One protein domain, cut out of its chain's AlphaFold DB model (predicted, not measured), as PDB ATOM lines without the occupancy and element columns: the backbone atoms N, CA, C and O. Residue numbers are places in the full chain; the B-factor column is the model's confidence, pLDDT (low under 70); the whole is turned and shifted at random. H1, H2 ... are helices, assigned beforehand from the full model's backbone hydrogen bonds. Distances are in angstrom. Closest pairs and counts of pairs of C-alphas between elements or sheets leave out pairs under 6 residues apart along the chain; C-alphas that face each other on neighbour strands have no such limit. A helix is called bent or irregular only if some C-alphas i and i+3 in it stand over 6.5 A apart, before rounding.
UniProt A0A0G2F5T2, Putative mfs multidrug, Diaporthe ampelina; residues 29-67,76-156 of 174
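Overview. This is residues 29 to 67 and 76 to 156 of the 174 residues of the protein "Putative mfs multidrug" of Diaporthe ampelina (UniProt A0A0G2F5T2). Four helices run back and forth along one long axis in a loose, elongated set with few contacts: the long helix H1 runs one way, the bent but nearly straight H2 returns, H3 turns back again and the shorter H4 folds back beside the end of H3. H2a crosses the later part of H1 at a slant, and residues 111 to 116, of which 111 to 113 belong to H2, stick out at one end, where the chain turns from H2b to H3. The printed part has 120 residues with four named helices, in the order H1, H2, H3, H4, and no named strand; the class is all helix. It is loose, with a radius of gyration of the C-alphas of 18.1 A, and spans 65 by 32 by 20 A, only just a rod.

Arrangement. The longest helix is H1, residues 29 to 65. H2, residues 78 to 113, was assigned as one helix by its hydrogen bonds but is bent: C-alphas 95 and 98 are 6.6 A apart, and its arms, H2a, residues 78 to 95, and H2b, residues 98 to 113, stand at a shallow tilt of 20 degrees. H1, with residues 51 to 62 alone, touches H2a; the closest C-alphas, of Ile 58 and Val 80, are 6.5 A apart. These two run opposite ways at 36 degrees, only just a steep tilt. H3, residues 117 to 138, and H1 are near each other, with 11 pairs of C-alphas within 10 A. H2b and H3 are close but not clearly touching, opposite ways at a shallow tilt of 17 degrees; their closest C-alphas, of Gly 110 and Pro 117, are 5.7 A apart. H4, residues 143 to 156, forms a helical hairpin with H3, at a shallow tilt of 26 degrees. They only just touch, with 3 pairs of C-alphas within 8 A, the closest those of Ser 135 and Leu 146 at 7.0 A. H4 is apart from H1, H2a and H2b. Every O i to N i+4 pair is within hydrogen-bond range in H2a, against 28 of 33 in H1, 9 of 12 in H2b, 17 of 18 in H3 and 9 of 10 in H4.

Along the chain. H1 begins at C-alpha 29, (214.798, 205.709, 312.381), and measures 54.4 A from first to last C-alpha. H2a measures 25.8 A and H2b 22.1 A, with a kink of 30 degrees in H2b near residue 105. H3 measures 30.7 A, from C-alpha 117 at (223.255, 204.816, 303.456). H4 measures 21.0 A and ends at C-alpha 156, (234.529, 191.215, 293.513).

Size, cuts and confidence. The C-alphas farthest apart, of Thr 67 and Gly 114, are 64.9 A apart. Residues 68 to 75 are not printed, and C-alphas 67 and 76 are 18.3 A apart across this cut, which lies in the link from H1 to H2. The links from H2 to H3 and from H3 to H4 are tight. The mean pLDDT of the printed part is 71.6; 58 residues are under 70, among them residues 113 to 156.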
ATOM      1  N   ILE A  29     214.247 206.268 311.138       85.75
ATOM      2  CA  ILE A  29     214.798 205.709 312.381       85.75
ATOM      3  C   ILE A  29     213.883 204.603 312.923       85.75
ATOM      4  O   ILE A  29     214.364 203.527 313.270       85.75
ATOM      5  N   ALA A  30     212.566 204.834 312.955       90.50
ATOM      6  CA  ALA A  30     211.610 203.844 313.436       90.50
ATOM      7  C   ALA A  30     211.578 202.587 312.552       90.50
ATOM      8  O   ALA A  30     211.602 201.481 313.085       90.50
ATOM      9  N   THR A  31     211.557 202.724 311.221       84.50
ATOM     10  CA  THR A  31     211.540 201.565 310.315       84.50
ATOM     11  C   THR A  31     212.837 200.769 310.395       84.50
ATOM     12  O   THR A  31     212.775 199.545 310.456       84.50
ATOM     13  N   THR A  32     214.000 201.425 310.460       81.50
ATOM     14  CA  THR A  32     215.290 200.740 310.640       81.50
ATOM     15  C   THR A  32     215.352 200.011 311.980       81.50
ATOM     16  O   THR A  32     215.719 198.841 312.014       81.50
ATOM     17  N   PHE A  33     214.938 200.659 313.070       87.00
ATOM     18  CA  PHE A  33     214.949 200.052 314.401       87.00
ATOM     19  C   PHE A  33     214.014 198.838 314.495       87.00
ATOM     20  O   PHE A  33     214.402 197.799 315.022       87.00
ATOM     21  N   ILE A  34     212.810 198.936 313.918       89.94
ATOM     22  CA  ILE A  34     211.859 197.818 313.846       89.94
ATOM     23  C   ILE A  34     212.449 196.652 313.043       89.94
ATOM     24  O   ILE A  34     212.352 195.511 313.484       89.94
ATOM     25  N   MET A  35     213.078 196.918 311.895       81.31
ATOM     26  CA  MET A  35     213.694 195.867 311.075       81.31
ATOM     27  C   MET A  35     214.825 195.143 311.812       81.31
ATOM     28  O   MET A  35     214.868 193.916 311.774       81.31
ATOM     29  N   VAL A  36     215.694 195.877 312.518       83.69
ATOM     30  CA  VAL A  36     216.782 195.290 313.321       83.69
ATOM     31  C   VAL A  36     216.215 194.399 314.427       83.69
ATOM     32  O   VAL A  36     216.569 193.229 314.500       83.69
ATOM     33  N   ILE A  37     215.243 194.895 315.200       88.75
ATOM     34  CA  ILE A  37     214.606 194.110 316.269       88.75
ATOM     35  C   ILE A  37     213.961 192.829 315.732       88.75
ATOM     36  O   ILE A  37     214.088 191.771 316.346       88.75
ATOM     37  N   LEU A  38     213.255 192.910 314.600       88.38
ATOM     38  CA  LEU A  38     212.624 191.739 313.990       88.38
ATOM     39  C   LEU A  38     213.661 190.704 313.537       88.38
ATOM     40  O   LEU A  38     213.430 189.506 313.708       88.38
ATOM     41  N   MET A  39     214.797 191.150 312.994       80.69
ATOM     42  CA  MET A  39     215.903 190.272 312.602       80.69
ATOM     43  C   MET A  39     216.567 189.613 313.813       80.69
ATOM     44  O   MET A  39     216.766 188.399 313.797       80.69
ATOM     45  N   ASP A  40     216.854 190.375 314.869       83.06
ATOM     46  CA  ASP A  40     217.445 189.841 316.099       83.06
ATOM     47  C   ASP A  40     216.531 188.792 316.739       83.06
ATOM     48  O   ASP A  40     216.973 187.686 317.053       83.06
ATOM     49  N   LEU A  41     215.235 189.101 316.869       87.88
ATOM     50  CA  LEU A  41     214.235 188.162 317.385       87.88
ATOM     51  C   LEU A  41     214.214 186.870 316.567       87.88
ATOM     52  O   LEU A  41     214.253 185.785 317.145       87.88
ATOM     53  N   ALA A  42     214.189 186.974 315.237       83.75
ATOM     54  CA  ALA A  42     214.246 185.804 314.368       83.75
ATOM     55  C   ALA A  42     215.529 184.986 314.604       83.75
ATOM     56  O   ALA A  42     215.450 183.767 314.743       83.75
ATOM     57  N   GLY A  43     216.687 185.641 314.728       79.06
ATOM     58  CA  GLY A  43     217.960 184.987 315.046       79.06
ATOM     59  C   GLY A  43     217.907 184.186 316.349       79.06
ATOM     60  O   GLY A  43     218.240 183.001 316.354       79.06
ATOM     61  N   PHE A  44     217.386 184.784 317.423       83.00
ATOM     62  CA  PHE A  44     217.219 184.106 318.713       83.00
ATOM     63  C   PHE A  44     216.330 182.856 318.623       83.00
ATOM     64  O   PHE A  44     216.629 181.840 319.255       83.00
ATOM     65  N   PHE A  45     215.253 182.895 317.831       83.62
ATOM     66  CA  PHE A  45     214.375 181.733 317.648       83.62
ATOM     67  C   PHE A  45     215.032 180.600 316.852       83.62
ATOM     68  O   PHE A  45     214.727 179.431 317.099       83.62
ATOM     69  N   LEU A  46     215.922 180.918 315.910       79.12
ATOM     70  CA  LEU A  46     216.590 179.924 315.066       79.12
ATOM     71  C   LEU A  46     217.771 179.231 315.766       79.12
ATOM     72  O   LEU A  46     218.113 178.109 315.394       79.12
ATOM     73  N   GLU A  47     218.363 179.841 316.793       77.12
ATOM     74  CA  GLU A  47     219.539 179.293 317.487       77.12
ATOM     75  C   GLU A  47     219.182 178.097 318.401       77.12
ATOM     76  O   GLU A  47     219.900 177.094 318.452       77.12
ATOM     77  N   ALA A  48     218.013 178.130 319.051       80.38
ATOM     78  CA  ALA A  48     217.533 177.056 319.929       80.38
ATOM     79  C   ALA A  48     217.376 175.672 319.245       80.38
ATOM     80  O   ALA A  48     217.914 174.692 319.773       80.38
ATOM     81  N   PRO A  49     216.691 175.529 318.090       76.12
ATOM     82  CA  PRO A  49     216.517 174.224 317.445       76.12
ATOM     83  C   PRO A  49     217.823 173.648 316.874       76.12
ATOM     84  O   PRO A  49     217.967 172.428 316.805       76.12
ATOM     85  N   GLN A  50     218.791 174.490 316.495       74.75
ATOM     86  CA  GLN A  50     220.050 174.032 315.895       74.75
ATOM     87  C   GLN A  50     220.953 173.305 316.898       74.75
ATOM     88  O   GLN A  50     221.543 172.276 316.565       74.75
ATOM     89  N   THR A  51     221.011 173.784 318.144       76.25
ATOM     90  CA  THR A  51     221.817 173.142 319.198       76.25
ATOM     91  C   THR A  51     221.320 171.736 319.534       76.25
ATOM     92  O   THR A  51     222.122 170.814 319.679       76.25
ATOM     93  N   LYS A  52     219.996 171.544 319.567       79.56
ATOM     94  CA  LYS A  52     219.363 170.255 319.871       79.56
ATOM     95  C   LYS A  52     219.612 169.198 318.798       79.56
ATOM     96  O   LYS A  52     219.800 168.027 319.123       79.56
ATOM     97  N   ILE A  53     219.653 169.604 317.530       84.81
ATOM     98  CA  ILE A  53     219.987 168.699 316.423       84.81
ATOM     99  C   ILE A  53     221.457 168.273 316.508       84.81
ATOM    100  O   ILE A  53     221.765 167.086 316.388       84.81
ATOM    101  N   LEU A  54     222.363 169.225 316.750       79.19
ATOM    102  CA  LEU A  54     223.796 168.946 316.837       79.19
ATOM    103  C   LEU A  54     224.130 168.041 318.037       79.19
ATOM    104  O   LEU A  54     224.906 167.096 317.889       79.19
ATOM    105  N   GLU A  55     223.479 168.261 319.182       83.81
ATOM    106  CA  GLU A  55     223.559 167.399 320.370       83.81
ATOM    107  C   GLU A  55     223.208 165.938 320.038       83.81
ATOM    108  O   GLU A  55     223.965 165.028 320.380       83.81
ATOM    109  N   GLY A  56     222.118 165.701 319.297       82.50
ATOM    110  CA  GLY A  56     221.702 164.354 318.892       82.50
ATOM    111  C   GLY A  56     222.708 163.644 317.976       82.50
ATOM    112  O   GLY A  56     222.961 162.447 318.139       82.50
ATOM    113  N   ILE A  57     223.331 164.377 317.045       83.50
ATOM    114  CA  ILE A  57     224.351 163.827 316.134       83.50
ATOM    115  C   ILE A  57     225.620 163.444 316.906       83.50
ATOM    116  O   ILE A  57     226.143 162.339 316.729       83.50
ATOM    117  N   ILE A  58     226.109 164.333 317.778       82.12
ATOM    118  CA  ILE A  58     227.308 164.081 318.592       82.12
ATOM    119  C   ILE A  58     227.054 162.913 319.550       82.12
ATOM    120  O   ILE A  58     227.900 162.026 319.670       82.12
ATOM    121  N   CYS A  59     225.872 162.867 320.169       83.25
ATOM    122  CA  CYS A  59     225.470 161.788 321.064       83.25
ATOM    123  C   CYS A  59     225.477 160.429 320.345       83.25
ATOM    124  O   CYS A  59     226.149 159.498 320.791       83.25
ATOM    125  N   SER A  60     224.839 160.329 319.174       81.94
ATOM    126  CA  SER A  60     224.833 159.097 318.368       81.94
ATOM    127  C   SER A  60     226.249 158.626 318.004       81.94
ATOM    128  O   SER A  60     226.572 157.438 318.110       81.94
ATOM    129  N   ARG A  61     227.149 159.555 317.656       78.69
ATOM    130  CA  ARG A  61     228.553 159.242 317.345       78.69
ATOM    131  C   ARG A  61     229.350 158.782 318.571       78.69
ATOM    132  O   ARG A  61     230.174 157.877 318.466       78.69
ATOM    133  N   HIS A  62     229.111 159.392 319.729       79.06
ATOM    134  CA  HIS A  62     229.792 159.042 320.974       79.06
ATOM    135  C   HIS A  62     229.400 157.635 321.455       79.06
ATOM    136  O   HIS A  62     230.272 156.841 321.804       79.06
ATOM    137  N   TYR A  63     228.111 157.284 321.393       77.25
ATOM    138  CA  TYR A  63     227.621 155.957 321.792       77.25
ATOM    139  C   TYR A  63     227.920 154.852 320.765       77.25
ATOM    140  O   TYR A  63     228.095 153.699 321.147       77.25
ATOM    141  N   THR A  64     228.049 155.171 319.473       72.44
ATOM    142  CA  THR A  64     228.516 154.190 318.468       72.44
ATOM    143  C   THR A  64     230.014 153.898 318.582       72.44
ATOM    144  O   THR A  64     230.430 152.760 318.362       72.44
ATOM    145  N   ALA A  65     230.825 154.887 318.977       67.25
ATOM    146  CA  ALA A  65     232.247 154.697 319.276       67.25
ATOM    147  C   ALA A  65     232.483 153.970 320.617       67.25
ATOM    148  O   ALA A  65     233.438 153.207 320.748       67.25
ATOM    149  N   ALA A  66     231.605 154.172 321.603       67.75
ATOM    150  CA  ALA A  66     231.620 153.481 322.887       67.75
ATOM    151  C   ALA A  66     230.745 152.213 322.821       67.75
ATOM    152  O   ALA A  66     229.630 152.194 323.326       67.75
ATOM    153  N   THR A  67     231.242 151.138 322.199       59.66
ATOM    154  CA  THR A  67     230.539 149.863 321.891       59.66
ATOM    155  C   THR A  67     229.946 149.089 323.096       59.66
ATOM    156  O   THR A  67     229.622 147.912 322.983       59.66
ATOM    157  N   THR A  76     223.521 164.330 327.821       80.06
ATOM    158  CA  THR A  76     223.872 165.485 328.667       80.06
ATOM    159  C   THR A  76     225.287 165.386 329.249       80.06
ATOM    160  O   THR A  76     225.734 166.245 330.013       80.06
ATOM    161  N   VAL A  77     226.018 164.325 328.910       79.62
ATOM    162  CA  VAL A  77     227.345 164.054 329.458       79.62
ATOM    163  C   VAL A  77     228.346 165.163 329.100       79.62
ATOM    164  O   VAL A  77     228.397 165.674 327.981       79.62
ATOM    165  N   ARG A  78     229.196 165.515 330.074       78.50
ATOM    166  CA  ARG A  78     230.254 166.542 329.975       78.50
ATOM    167  C   ARG A  78     231.076 166.514 328.670       78.50
ATOM    168  O   ARG A  78     231.276 167.601 328.132       78.50
ATOM    169  N   PRO A  79     231.534 165.355 328.145       76.25
ATOM    170  CA  PRO A  79     232.289 165.322 326.889       76.25
ATOM    171  C   PRO A  79     231.468 165.747 325.661       76.25
ATOM    172  O   PRO A  79     232.001 166.407 324.776       76.25
ATOM    173  N   VAL A  80     230.168 165.436 325.612       78.38
ATOM    174  CA  VAL A  80     229.290 165.838 324.496       78.38
ATOM    175  C   VAL A  80     229.042 167.346 324.533       78.38
ATOM    176  O   VAL A  80     229.132 168.015 323.506       78.38
ATOM    177  N   GLN A  81     228.815 167.901 325.724       80.38
ATOM    178  CA  GLN A  81     228.573 169.335 325.904       80.38
ATOM    179  C   GLN A  81     229.816 170.197 325.615       80.38
ATOM    180  O   GLN A  81     229.676 171.293 325.078       80.38
ATOM    181  N   SER A  82     231.034 169.725 325.919       83.12
ATOM    182  CA  SER A  82     232.264 170.479 325.609       83.12
ATOM    183  C   SER A  82     232.582 170.522 324.114       83.12
ATOM    184  O   SER A  82     233.018 171.558 323.609       83.12
ATOM    185  N   GLU A  83     232.341 169.420 323.403       79.75
ATOM    186  CA  GLU A  83     232.483 169.359 321.943       79.75
ATOM    187  C   GLU A  83     231.427 170.239 321.264       79.75
ATOM    188  O   GLU A  83     231.751 171.055 320.399       79.75
ATOM    189  N   LEU A  84     230.175 170.158 321.731       83.50
ATOM    190  CA  LEU A  84     229.080 170.998 321.249       83.50
ATOM    191  C   LEU A  84     229.387 172.489 321.441       83.50
ATOM    192  O   LEU A  84     229.300 173.264 320.489       83.50
ATOM    193  N   ALA A  85     229.805 172.884 322.646       83.00
ATOM    194  CA  ALA A  85     230.129 174.272 322.956       83.00
ATOM    195  C   ALA A  85     231.281 174.800 322.089       83.00
ATOM    196  O   ALA A  85     231.185 175.900 321.550       83.00
ATOM    197  N   THR A  86     232.339 174.008 321.895       85.12
ATOM    198  CA  THR A  86     233.504 174.424 321.097       85.12
ATOM    199  C   THR A  86     233.127 174.657 319.632       85.12
ATOM    200  O   THR A  86     233.511 175.673 319.045       85.12
ATOM    201  N   VAL A  87     232.329 173.757 319.052       78.88
ATOM    202  CA  VAL A  87     231.872 173.865 317.658       78.88
ATOM    203  C   VAL A  87     230.942 175.063 317.476       78.88
ATOM    204  O   VAL A  87     231.173 175.890 316.591       78.88
ATOM    205  N   THR A  88     229.929 175.211 318.331       79.06
ATOM    206  CA  THR A  88     228.986 176.337 318.254       79.06
ATOM    207  C   THR A  88     229.692 177.675 318.451       79.06
ATOM    208  O   THR A  88     229.416 178.635 317.734       79.06
ATOM    209  N   GLN A  89     230.650 177.748 319.373       81.94
ATOM    210  CA  GLN A  89     231.363 178.984 319.663       81.94
ATOM    211  C   GLN A  89     232.310 179.386 318.523       81.94
ATOM    212  O   GLN A  89     232.385 180.574 318.196       81.94
ATOM    213  N   MET A  90     232.974 178.428 317.861       77.81
ATOM    214  CA  MET A  90     233.735 178.717 316.640       77.81
ATOM    215  C   MET A  90     232.826 179.252 315.533       77.81
ATOM    216  O   MET A  90     233.117 180.308 314.976       77.81
ATOM    217  N   LEU A  91     231.708 178.581 315.254       75.06
ATOM    218  CA  LEU A  91     230.772 179.001 314.204       75.06
ATOM    219  C   LEU A  91     230.211 180.403 314.470       75.06
ATOM    220  O   LEU A  91     230.299 181.272 313.604       75.06
ATOM    221  N   ASN A  92     229.744 180.662 315.692       73.94
ATOM    222  CA  ASN A  92     229.231 181.975 316.081       73.94
ATOM    223  C   ASN A  92     230.299 183.072 315.958       73.94
ATOM    224  O   ASN A  92     230.003 184.178 315.501       73.94
ATOM    225  N   THR A  93     231.553 182.774 316.308       75.81
ATOM    226  CA  THR A  93     232.655 183.737 316.176       75.81
ATOM    227  C   THR A  93     232.960 184.028 314.707       75.81
ATOM    228  O   THR A  93     233.054 185.193 314.323       75.81
ATOM    229  N   PHE A  94     233.048 182.997 313.860       69.38
ATOM    230  CA  PHE A  94     233.345 183.157 312.434       69.38
ATOM    231  C   PHE A  94     232.221 183.829 311.644       69.38
ATOM    232  O   PHE A  94     232.513 184.497 310.657       69.38
ATOM    233  N   SER A  95     230.966 183.714 312.077       68.56
ATOM    234  CA  SER A  95     229.850 184.428 311.446       68.56
ATOM    235  C   SER A  95     229.791 185.908 311.831       68.56
ATOM    236  O   SER A  95     229.410 186.734 311.008       68.56
ATOM    237  N   ARG A  96     230.199 186.275 313.052       68.19
ATOM    238  CA  ARG A  96     230.157 187.668 313.545       68.19
ATOM    239  C   ARG A  96     231.364 188.498 313.097       68.19
ATOM    240  O   ARG A  96     231.252 189.698 312.856       68.19
ATOM    241  N   LEU A  97     232.529 187.862 313.003       74.06
ATOM    242  CA  LEU A  97     233.809 188.503 312.699       74.06
ATOM    243  C   LEU A  97     233.850 189.255 311.345       74.06
ATOM    244  O   LEU A  97     234.304 190.401 311.341       74.06
ATOM    245  N   PRO A  98     233.353 188.713 310.214       68.44
ATOM    246  CA  PRO A  98     233.332 189.446 308.947       68.44
ATOM    247  C   PRO A  98     232.394 190.656 308.990       68.44
ATOM    248  O   PRO A  98     232.755 191.701 308.454       68.44
ATOM    249  N   GLY A  99     231.255 190.567 309.687       69.75
ATOM    250  CA  GLY A  99     230.346 191.702 309.879       69.75
ATOM    251  C   GLY A  99     231.048 192.894 310.537       69.75
ATOM    252  O   GLY A  99     230.945 194.021 310.057       69.75
ATOM    253  N   VAL A 100     231.868 192.647 311.566       73.56
ATOM    254  CA  VAL A 100     232.668 193.693 312.232       73.56
ATOM    255  C   VAL A 100     233.746 194.265 311.307       73.56
ATOM    256  O   VAL A 100     233.913 195.484 311.242       73.56
ATOM    257  N   ILE A 101     234.461 193.411 310.568       76.00
ATOM    258  CA  ILE A 101     235.512 193.854 309.635       76.00
ATOM    259  C   ILE A 101     234.926 194.705 308.505       76.00
ATOM    260  O   ILE A 101     235.549 195.686 308.106       76.00
ATOM    261  N   VAL A 102     233.742 194.355 308.001       68.94
ATOM    262  CA  VAL A 102     233.064 195.047 306.894       68.94
ATOM    263  C   VAL A 102     232.338 196.313 307.364       68.94
ATOM    264  O   VAL A 102     232.282 197.300 306.625       68.94
ATOM    265  N   ALA A 103     231.842 196.340 308.604       71.88
ATOM    266  CA  ALA A 103     231.171 197.508 309.172       71.88
ATOM    267  C   ALA A 103     232.083 198.744 309.241       71.88
ATOM    268  O   ALA A 103     231.622 199.858 309.000       71.88
ATOM    269  N   ILE A 104     233.378 198.559 309.515       74.94
ATOM    270  CA  ILE A 104     234.350 199.657 309.631       74.94
ATOM    271  C   ILE A 104     234.525 200.427 308.302       74.94
ATOM    272  O   ILE A 104     234.280 201.636 308.281       74.94
ATOM    273  N   PRO A 105     234.904 199.794 307.172       72.25
ATOM    274  CA  PRO A 105     235.052 200.493 305.899       72.25
ATOM    275  C   PRO A 105     233.716 201.008 305.352       72.25
ATOM    276  O   PRO A 105     233.695 202.083 304.753       72.25
ATOM    277  N   LEU A 106     232.597 200.307 305.583       65.38
ATOM    278  CA  LEU A 106     231.273 200.796 305.184       65.38
ATOM    279  C   LEU A 106     230.816 202.006 306.003       65.38
ATOM    280  O   LEU A 106     230.181 202.894 305.438       65.38
ATOM    281  N   GLY A 107     231.165 202.081 307.288       68.56
ATOM    282  CA  GLY A 107     230.922 203.264 308.116       68.56
ATOM    283  C   GLY A 107     231.648 204.487 307.557       68.56
ATOM    284  O   GLY A 107     231.024 205.512 307.291       68.56
ATOM    285  N   ILE A 108     232.939 204.324 307.243       71.81
ATOM    286  CA  ILE A 108     233.764 205.378 306.629       71.81
ATOM    287  C   ILE A 108     233.214 205.786 305.250       71.81
ATOM    288  O   ILE A 108     233.230 206.966 304.886       71.81
ATOM    289  N   LEU A 109     232.720 204.826 304.460       64.75
ATOM    290  CA  LEU A 109     232.122 205.108 303.153       64.75
ATOM    291  C   LEU A 109     230.762 205.812 303.284       64.75
ATOM    292  O   LEU A 109     230.450 206.694 302.483       64.75
ATOM    293  N   GLY A 110     229.982 205.467 304.310       66.12
ATOM    294  CA  GLY A 110     228.712 206.106 304.650       66.12
ATOM    295  C   GLY A 110     228.868 207.589 304.980       66.12
ATOM    296  O   GLY A 110     228.087 208.401 304.475       66.12
ATOM    297  N   ASP A 111     229.925 207.949 305.713       67.81
ATOM    298  CA  ASP A 111     230.252 209.346 306.035       67.81
ATOM    299  C   ASP A 111     230.582 210.175 304.783       67.81
ATOM    300  O   ASP A 111     230.292 211.371 304.721       67.81
ATOM    301  N   ARG A 112     231.142 209.543 303.742       70.62
ATOM    302  CA  ARG A 112     231.494 210.218 302.479       70.62
ATOM    303  C   ARG A 112     230.326 210.338 301.496       70.62
ATOM    304  O   ARG A 112     230.335 211.255 300.679       70.62
ATOM    305  N   TYR A 113     229.351 209.423 301.529       63.12
ATOM    306  CA  TYR A 113     228.363 209.260 300.447       63.12
ATOM    307  C   TYR A 113     226.960 209.833 300.697       63.12
ATOM    308  O   TYR A 113     226.098 209.638 299.844       63.12
ATOM    309  N   GLY A 114     226.722 210.545 301.805       55.22
ATOM    310  CA  GLY A 114     225.583 211.462 302.004       55.22
ATOM    311  C   GLY A 114     224.186 210.976 301.555       55.22
ATOM    312  O   GLY A 114     223.833 210.989 300.378       55.22
ATOM    313  N   ARG A 115     223.313 210.642 302.518       57.16
ATOM    314  CA  ARG A 115     221.863 210.355 302.339       57.16
ATOM    315  C   ARG A 115     221.474 209.101 301.530       57.16
ATOM    316  O   ARG A 115     220.311 208.711 301.581       57.16
ATOM    317  N   ARG A 116     222.421 208.377 300.917       55.56
ATOM    318  CA  ARG A 116     222.220 207.005 300.392       55.56
ATOM    319  C   ARG A 116     222.478 205.813 301.352       55.56
ATOM    320  O   ARG A 116     222.328 204.683 300.881       55.56
ATOM    321  N   PRO A 117     222.816 205.959 302.656       57.47
ATOM    322  CA  PRO A 117     223.255 204.816 303.456       57.47
ATOM    323  C   PRO A 117     222.138 203.804 303.729       57.47
ATOM    324  O   PRO A 117     222.454 202.643 303.921       57.47
ATOM    325  N   VAL A 118     220.853 204.179 303.645       58.00
ATOM    326  CA  VAL A 118     219.733 203.236 303.850       58.00
ATOM    327  C   VAL A 118     219.775 202.068 302.857       58.00
ATOM    328  O   VAL A 118     219.489 200.933 303.229       58.00
ATOM    329  N   LEU A 119     220.170 202.316 301.602       58.28
ATOM    330  CA  LEU A 119     220.288 201.257 300.595       58.28
ATOM    331  C   LEU A 119     221.519 200.375 300.832       58.28
ATOM    332  O   LEU A 119     221.460 199.173 300.595       58.28
ATOM    333  N   LEU A 120     222.613 200.953 301.338       60.81
ATOM    334  CA  LEU A 120     223.832 200.210 301.663       60.81
ATOM    335  C   LEU A 120     223.655 199.358 302.924       60.81
ATOM    336  O   LEU A 120     224.047 198.195 302.922       60.81
ATOM    337  N   THR A 121     222.999 199.882 303.962       63.34
ATOM    338  CA  THR A 121     222.668 199.112 305.167       63.34
ATOM    339  C   THR A 121     221.645 198.023 304.866       63.34
ATOM    340  O   THR A 121     221.800 196.907 305.344       63.34
ATOM    341  N   ALA A 122     220.635 198.297 304.031       61.44
ATOM    342  CA  ALA A 122     219.685 197.270 303.604       61.44
ATOM    343  C   ALA A 122     220.372 196.159 302.792       61.44
ATOM    344  O   ALA A 122     220.102 194.986 303.022       61.44
ATOM    345  N   CYS A 123     221.287 196.508 301.882       62.19
ATOM    346  CA  CYS A 123     222.048 195.525 301.107       62.19
ATOM    347  C   CYS A 123     222.978 194.681 302.000       62.19
ATOM    348  O   CYS A 123     223.035 193.463 301.845       62.19
ATOM    349  N   GLY A 124     223.640 195.308 302.979       65.25
ATOM    350  CA  GLY A 124     224.453 194.612 303.982       65.25
ATOM    351  C   GLY A 124     223.633 193.618 304.806       65.25
ATOM    352  O   GLY A 124     223.959 192.435 304.838       65.25
ATOM    353  N   LEU A 125     222.500 194.058 305.360       63.81
ATOM    354  CA  LEU A 125     221.602 193.199 306.142       63.81
ATOM    355  C   LEU A 125     221.019 192.044 305.310       63.81
ATOM    356  O   LEU A 125     220.914 190.918 305.791       63.81
ATOM    357  N   LEU A 126     220.681 192.291 304.038       64.12
ATOM    358  CA  LEU A 126     220.233 191.242 303.116       64.12
ATOM    359  C   LEU A 126     221.335 190.215 302.837       64.12
ATOM    360  O   LEU A 126     221.048 189.022 302.749       64.12
ATOM    361  N   SER A 127     222.591 190.655 302.721       64.06
ATOM    362  CA  SER A 127     223.720 189.742 302.522       64.06
ATOM    363  C   SER A 127     223.946 188.832 303.735       64.06
ATOM    364  O   SER A 127     224.241 187.650 303.568       64.06
ATOM    365  N   GLU A 128     223.699 189.340 304.943       66.56
ATOM    366  CA  GLU A 128     223.828 188.599 306.203       66.56
ATOM    367  C   GLU A 128     222.694 187.577 306.400       66.56
ATOM    368  O   GLU A 128     222.935 186.444 306.832       66.56
ATOM    369  N   LEU A 129     221.475 187.936 305.979       62.31
ATOM    370  CA  LEU A 129     220.295 187.066 306.016       62.31
ATOM    371  C   LEU A 129     220.396 185.877 305.045       62.31
ATOM    372  O   LEU A 129     219.836 184.818 305.308       62.31
ATOM    373  N   VAL A 130     221.097 186.039 303.918       62.53
ATOM    374  CA  VAL A 130     221.323 184.963 302.933       62.53
ATOM    375  C   VAL A 130     222.563 184.139 303.283       62.53
ATOM    376  O   VAL A 130     222.586 182.927 303.057       62.53
ATOM    377  N   ALA A 131     223.581 184.761 303.881       62.31
ATOM    378  CA  ALA A 131     224.813 184.082 304.266       62.31
ATOM    379  C   ALA A 131     224.596 183.040 305.373       62.31
ATOM    380  O   ALA A 131     225.223 181.987 305.333       62.31
ATOM    381  N   THR A 132     223.700 183.282 306.329       63.59
ATOM    382  CA  THR A 132     223.417 182.363 307.450       63.59
ATOM    383  C   THR A 132     222.785 181.022 307.031       63.59
ATOM    384  O   THR A 132     223.348 179.982 307.382       63.59
ATOM    385  N   PRO A 133     221.691 180.967 306.245       55.06
ATOM    386  CA  PRO A 133     221.137 179.700 305.766       55.06
ATOM    387  C   PRO A 133     222.067 179.016 304.760       55.06
ATOM    388  O   PRO A 133     222.165 177.791 304.757       55.06
ATOM    389  N   LEU A 134     222.803 179.789 303.952       61.06
ATOM    390  CA  LEU A 134     223.823 179.258 303.049       61.06
ATOM    391  C   LEU A 134     224.990 178.628 303.825       61.06
ATOM    392  O   LEU A 134     225.477 177.574 303.426       61.06
ATOM    393  N   SER A 135     225.379 179.221 304.958       56.12
ATOM    394  CA  SER A 135     226.377 178.671 305.886       56.12
ATOM    395  C   SER A 135     225.919 177.352 306.485       56.12
ATOM    396  O   SER A 135     226.664 176.375 306.453       56.12
ATOM    397  N   ALA A 136     224.672 177.299 306.959       56.31
ATOM    398  CA  ALA A 136     224.078 176.082 307.503       56.31
ATOM    399  C   ALA A 136     223.961 174.968 306.444       56.31
ATOM    400  O   ALA A 136     224.191 173.800 306.755       56.31
ATOM    401  N   LEU A 137     223.664 175.314 305.183       57.72
ATOM    402  CA  LEU A 137     223.599 174.345 304.083       57.72
ATOM    403  C   LEU A 137     224.987 173.827 303.670       57.72
ATOM    404  O   LEU A 137     225.160 172.631 303.428       57.72
ATOM    405  N   LEU A 138     225.988 174.711 303.595       52.91
ATOM    406  CA  LEU A 138     227.364 174.345 303.228       52.91
ATOM    407  C   LEU A 138     228.106 173.588 304.336       52.91
ATOM    408  O   LEU A 138     229.099 172.918 304.047       52.91
ATOM    409  N   MET A 139     227.605 173.632 305.574       56.41
ATOM    410  CA  MET A 139     228.103 172.848 306.712       56.41
ATOM    411  C   MET A 139     228.039 171.328 306.467       56.41
ATOM    412  O   MET A 139     228.689 170.560 307.169       56.41
ATOM    413  N   SER A 140     227.310 170.892 305.433       57.00
ATOM    414  CA  SER A 140     227.260 169.503 304.967       57.00
ATOM    415  C   SER A 140     228.486 169.065 304.138       57.00
ATOM    416  O   SER A 140     228.681 167.865 303.939       57.00
ATOM    417  N   ARG A 141     229.333 169.988 303.640       61.59
ATOM    418  CA  ARG A 141     230.454 169.616 302.749       61.59
ATOM    419  C   ARG A 141     231.839 170.080 303.215       61.59
ATOM    420  O   ARG A 141     232.676 169.200 303.316       61.59
ATOM    421  N   ASP A 142     232.086 171.360 303.535       57.34
ATOM    422  CA  ASP A 142     233.407 171.834 304.018       57.34
ATOM    423  C   ASP A 142     233.371 173.266 304.629       57.34
ATOM    424  O   ASP A 142     232.971 174.210 303.938       57.34
ATOM    425  N   PRO A 143     233.874 173.490 305.867       59.00
ATOM    426  CA  PRO A 143     233.906 174.806 306.535       59.00
ATOM    427  C   PRO A 143     234.750 175.894 305.840       59.00
ATOM    428  O   PRO A 143     234.545 177.082 306.077       59.00
ATOM    429  N   TRP A 144     235.706 175.516 304.984       58.31
ATOM    430  CA  TRP A 144     236.657 176.443 304.345       58.31
ATOM    431  C   TRP A 144     236.124 177.114 303.069       58.31
ATOM    432  O   TRP A 144     236.608 178.178 302.680       58.31
ATOM    433  N   ILE A 145     235.107 176.536 302.420       61.62
ATOM    434  CA  ILE A 145     234.586 177.039 301.137       61.62
ATOM    435  C   ILE A 145     233.867 178.376 301.321       61.62
ATOM    436  O   ILE A 145     234.028 179.271 300.496       61.62
ATOM    437  N   LEU A 146     233.134 178.558 302.423       52.59
ATOM    438  CA  LEU A 146     232.477 179.831 302.726       52.59
ATOM    439  C   LEU A 146     233.463 180.971 302.951       52.59
ATOM    440  O   LEU A 146     233.180 182.091 302.537       52.59
ATOM    441  N   TYR A 147     234.621 180.687 303.549       60.88
ATOM    442  CA  TYR A 147     235.666 181.687 303.734       60.88
ATOM    443  C   TYR A 147     236.218 182.145 302.379       60.88
ATOM    444  O   TYR A 147     236.270 183.344 302.121       60.88
ATOM    445  N   PHE A 148     236.506 181.199 301.473       69.88
ATOM    446  CA  PHE A 148     236.936 181.496 300.101       69.88
ATOM    447  C   PHE A 148     235.849 182.174 299.252       69.88
ATOM    448  O   PHE A 148     236.153 183.039 298.429       69.88
ATOM    449  N   MET A 149     234.579 181.811 299.440       69.50
ATOM    450  CA  MET A 149     233.469 182.345 298.649       69.50
ATOM    451  C   MET A 149     233.046 183.742 299.126       69.50
ATOM    452  O   MET A 149     232.776 184.612 298.299       69.50
ATOM    453  N   HIS A 150     233.057 183.999 300.437       65.06
ATOM    454  CA  HIS A 150     232.809 185.320 301.020       65.06
ATOM    455  C   HIS A 150     233.988 186.274 300.781       65.06
ATOM    456  O   HIS A 150     233.777 187.430 300.403       65.06
ATOM    457  N   SER A 151     235.235 185.798 300.894       67.12
ATOM    458  CA  SER A 151     236.405 186.585 300.480       67.12
ATOM    459  C   SER A 151     236.381 186.868 298.975       67.12
ATOM    460  O   SER A 151     236.696 187.972 298.548       67.12
ATOM    461  N   GLY A 152     235.956 185.903 298.154       69.50
ATOM    462  CA  GLY A 152     235.804 186.090 296.709       69.50
ATOM    463  C   GLY A 152     234.741 187.131 296.355       69.50
ATOM    464  O   GLY A 152     234.977 187.991 295.509       69.50
ATOM    465  N   LEU A 153     233.595 187.105 297.040       67.56
ATOM    466  CA  LEU A 153     232.499 188.046 296.803       67.56
ATOM    467  C   LEU A 153     232.827 189.466 297.297       67.56
ATOM    468  O   LEU A 153     232.475 190.443 296.636       67.56
ATOM    469  N   THR A 154     233.554 189.594 298.412       60.12
ATOM    470  CA  THR A 154     234.039 190.893 298.917       60.12
ATOM    471  C   THR A 154     235.144 191.477 298.037       60.12
ATOM    472  O   THR A 154     235.141 192.682 297.784       60.12
ATOM    473  N   LEU A 155     236.024 190.639 297.478       63.78
ATOM    474  CA  LEU A 155     237.004 191.073 296.480       63.78
ATOM    475  C   LEU A 155     236.333 191.506 295.166       63.78
ATOM    476  O   LEU A 155     236.710 192.543 294.624       63.78
ATOM    477  N   LEU A 156     235.293 190.800 294.700       58.56
ATOM    478  CA  LEU A 156     234.529 191.215 293.513       58.56
ATOM    479  C   LEU A 156     233.775 192.538 293.724       58.56
ATOM    480  O   LEU A 156     233.699 193.354 292.806       58.56
TER     481      LEU A 156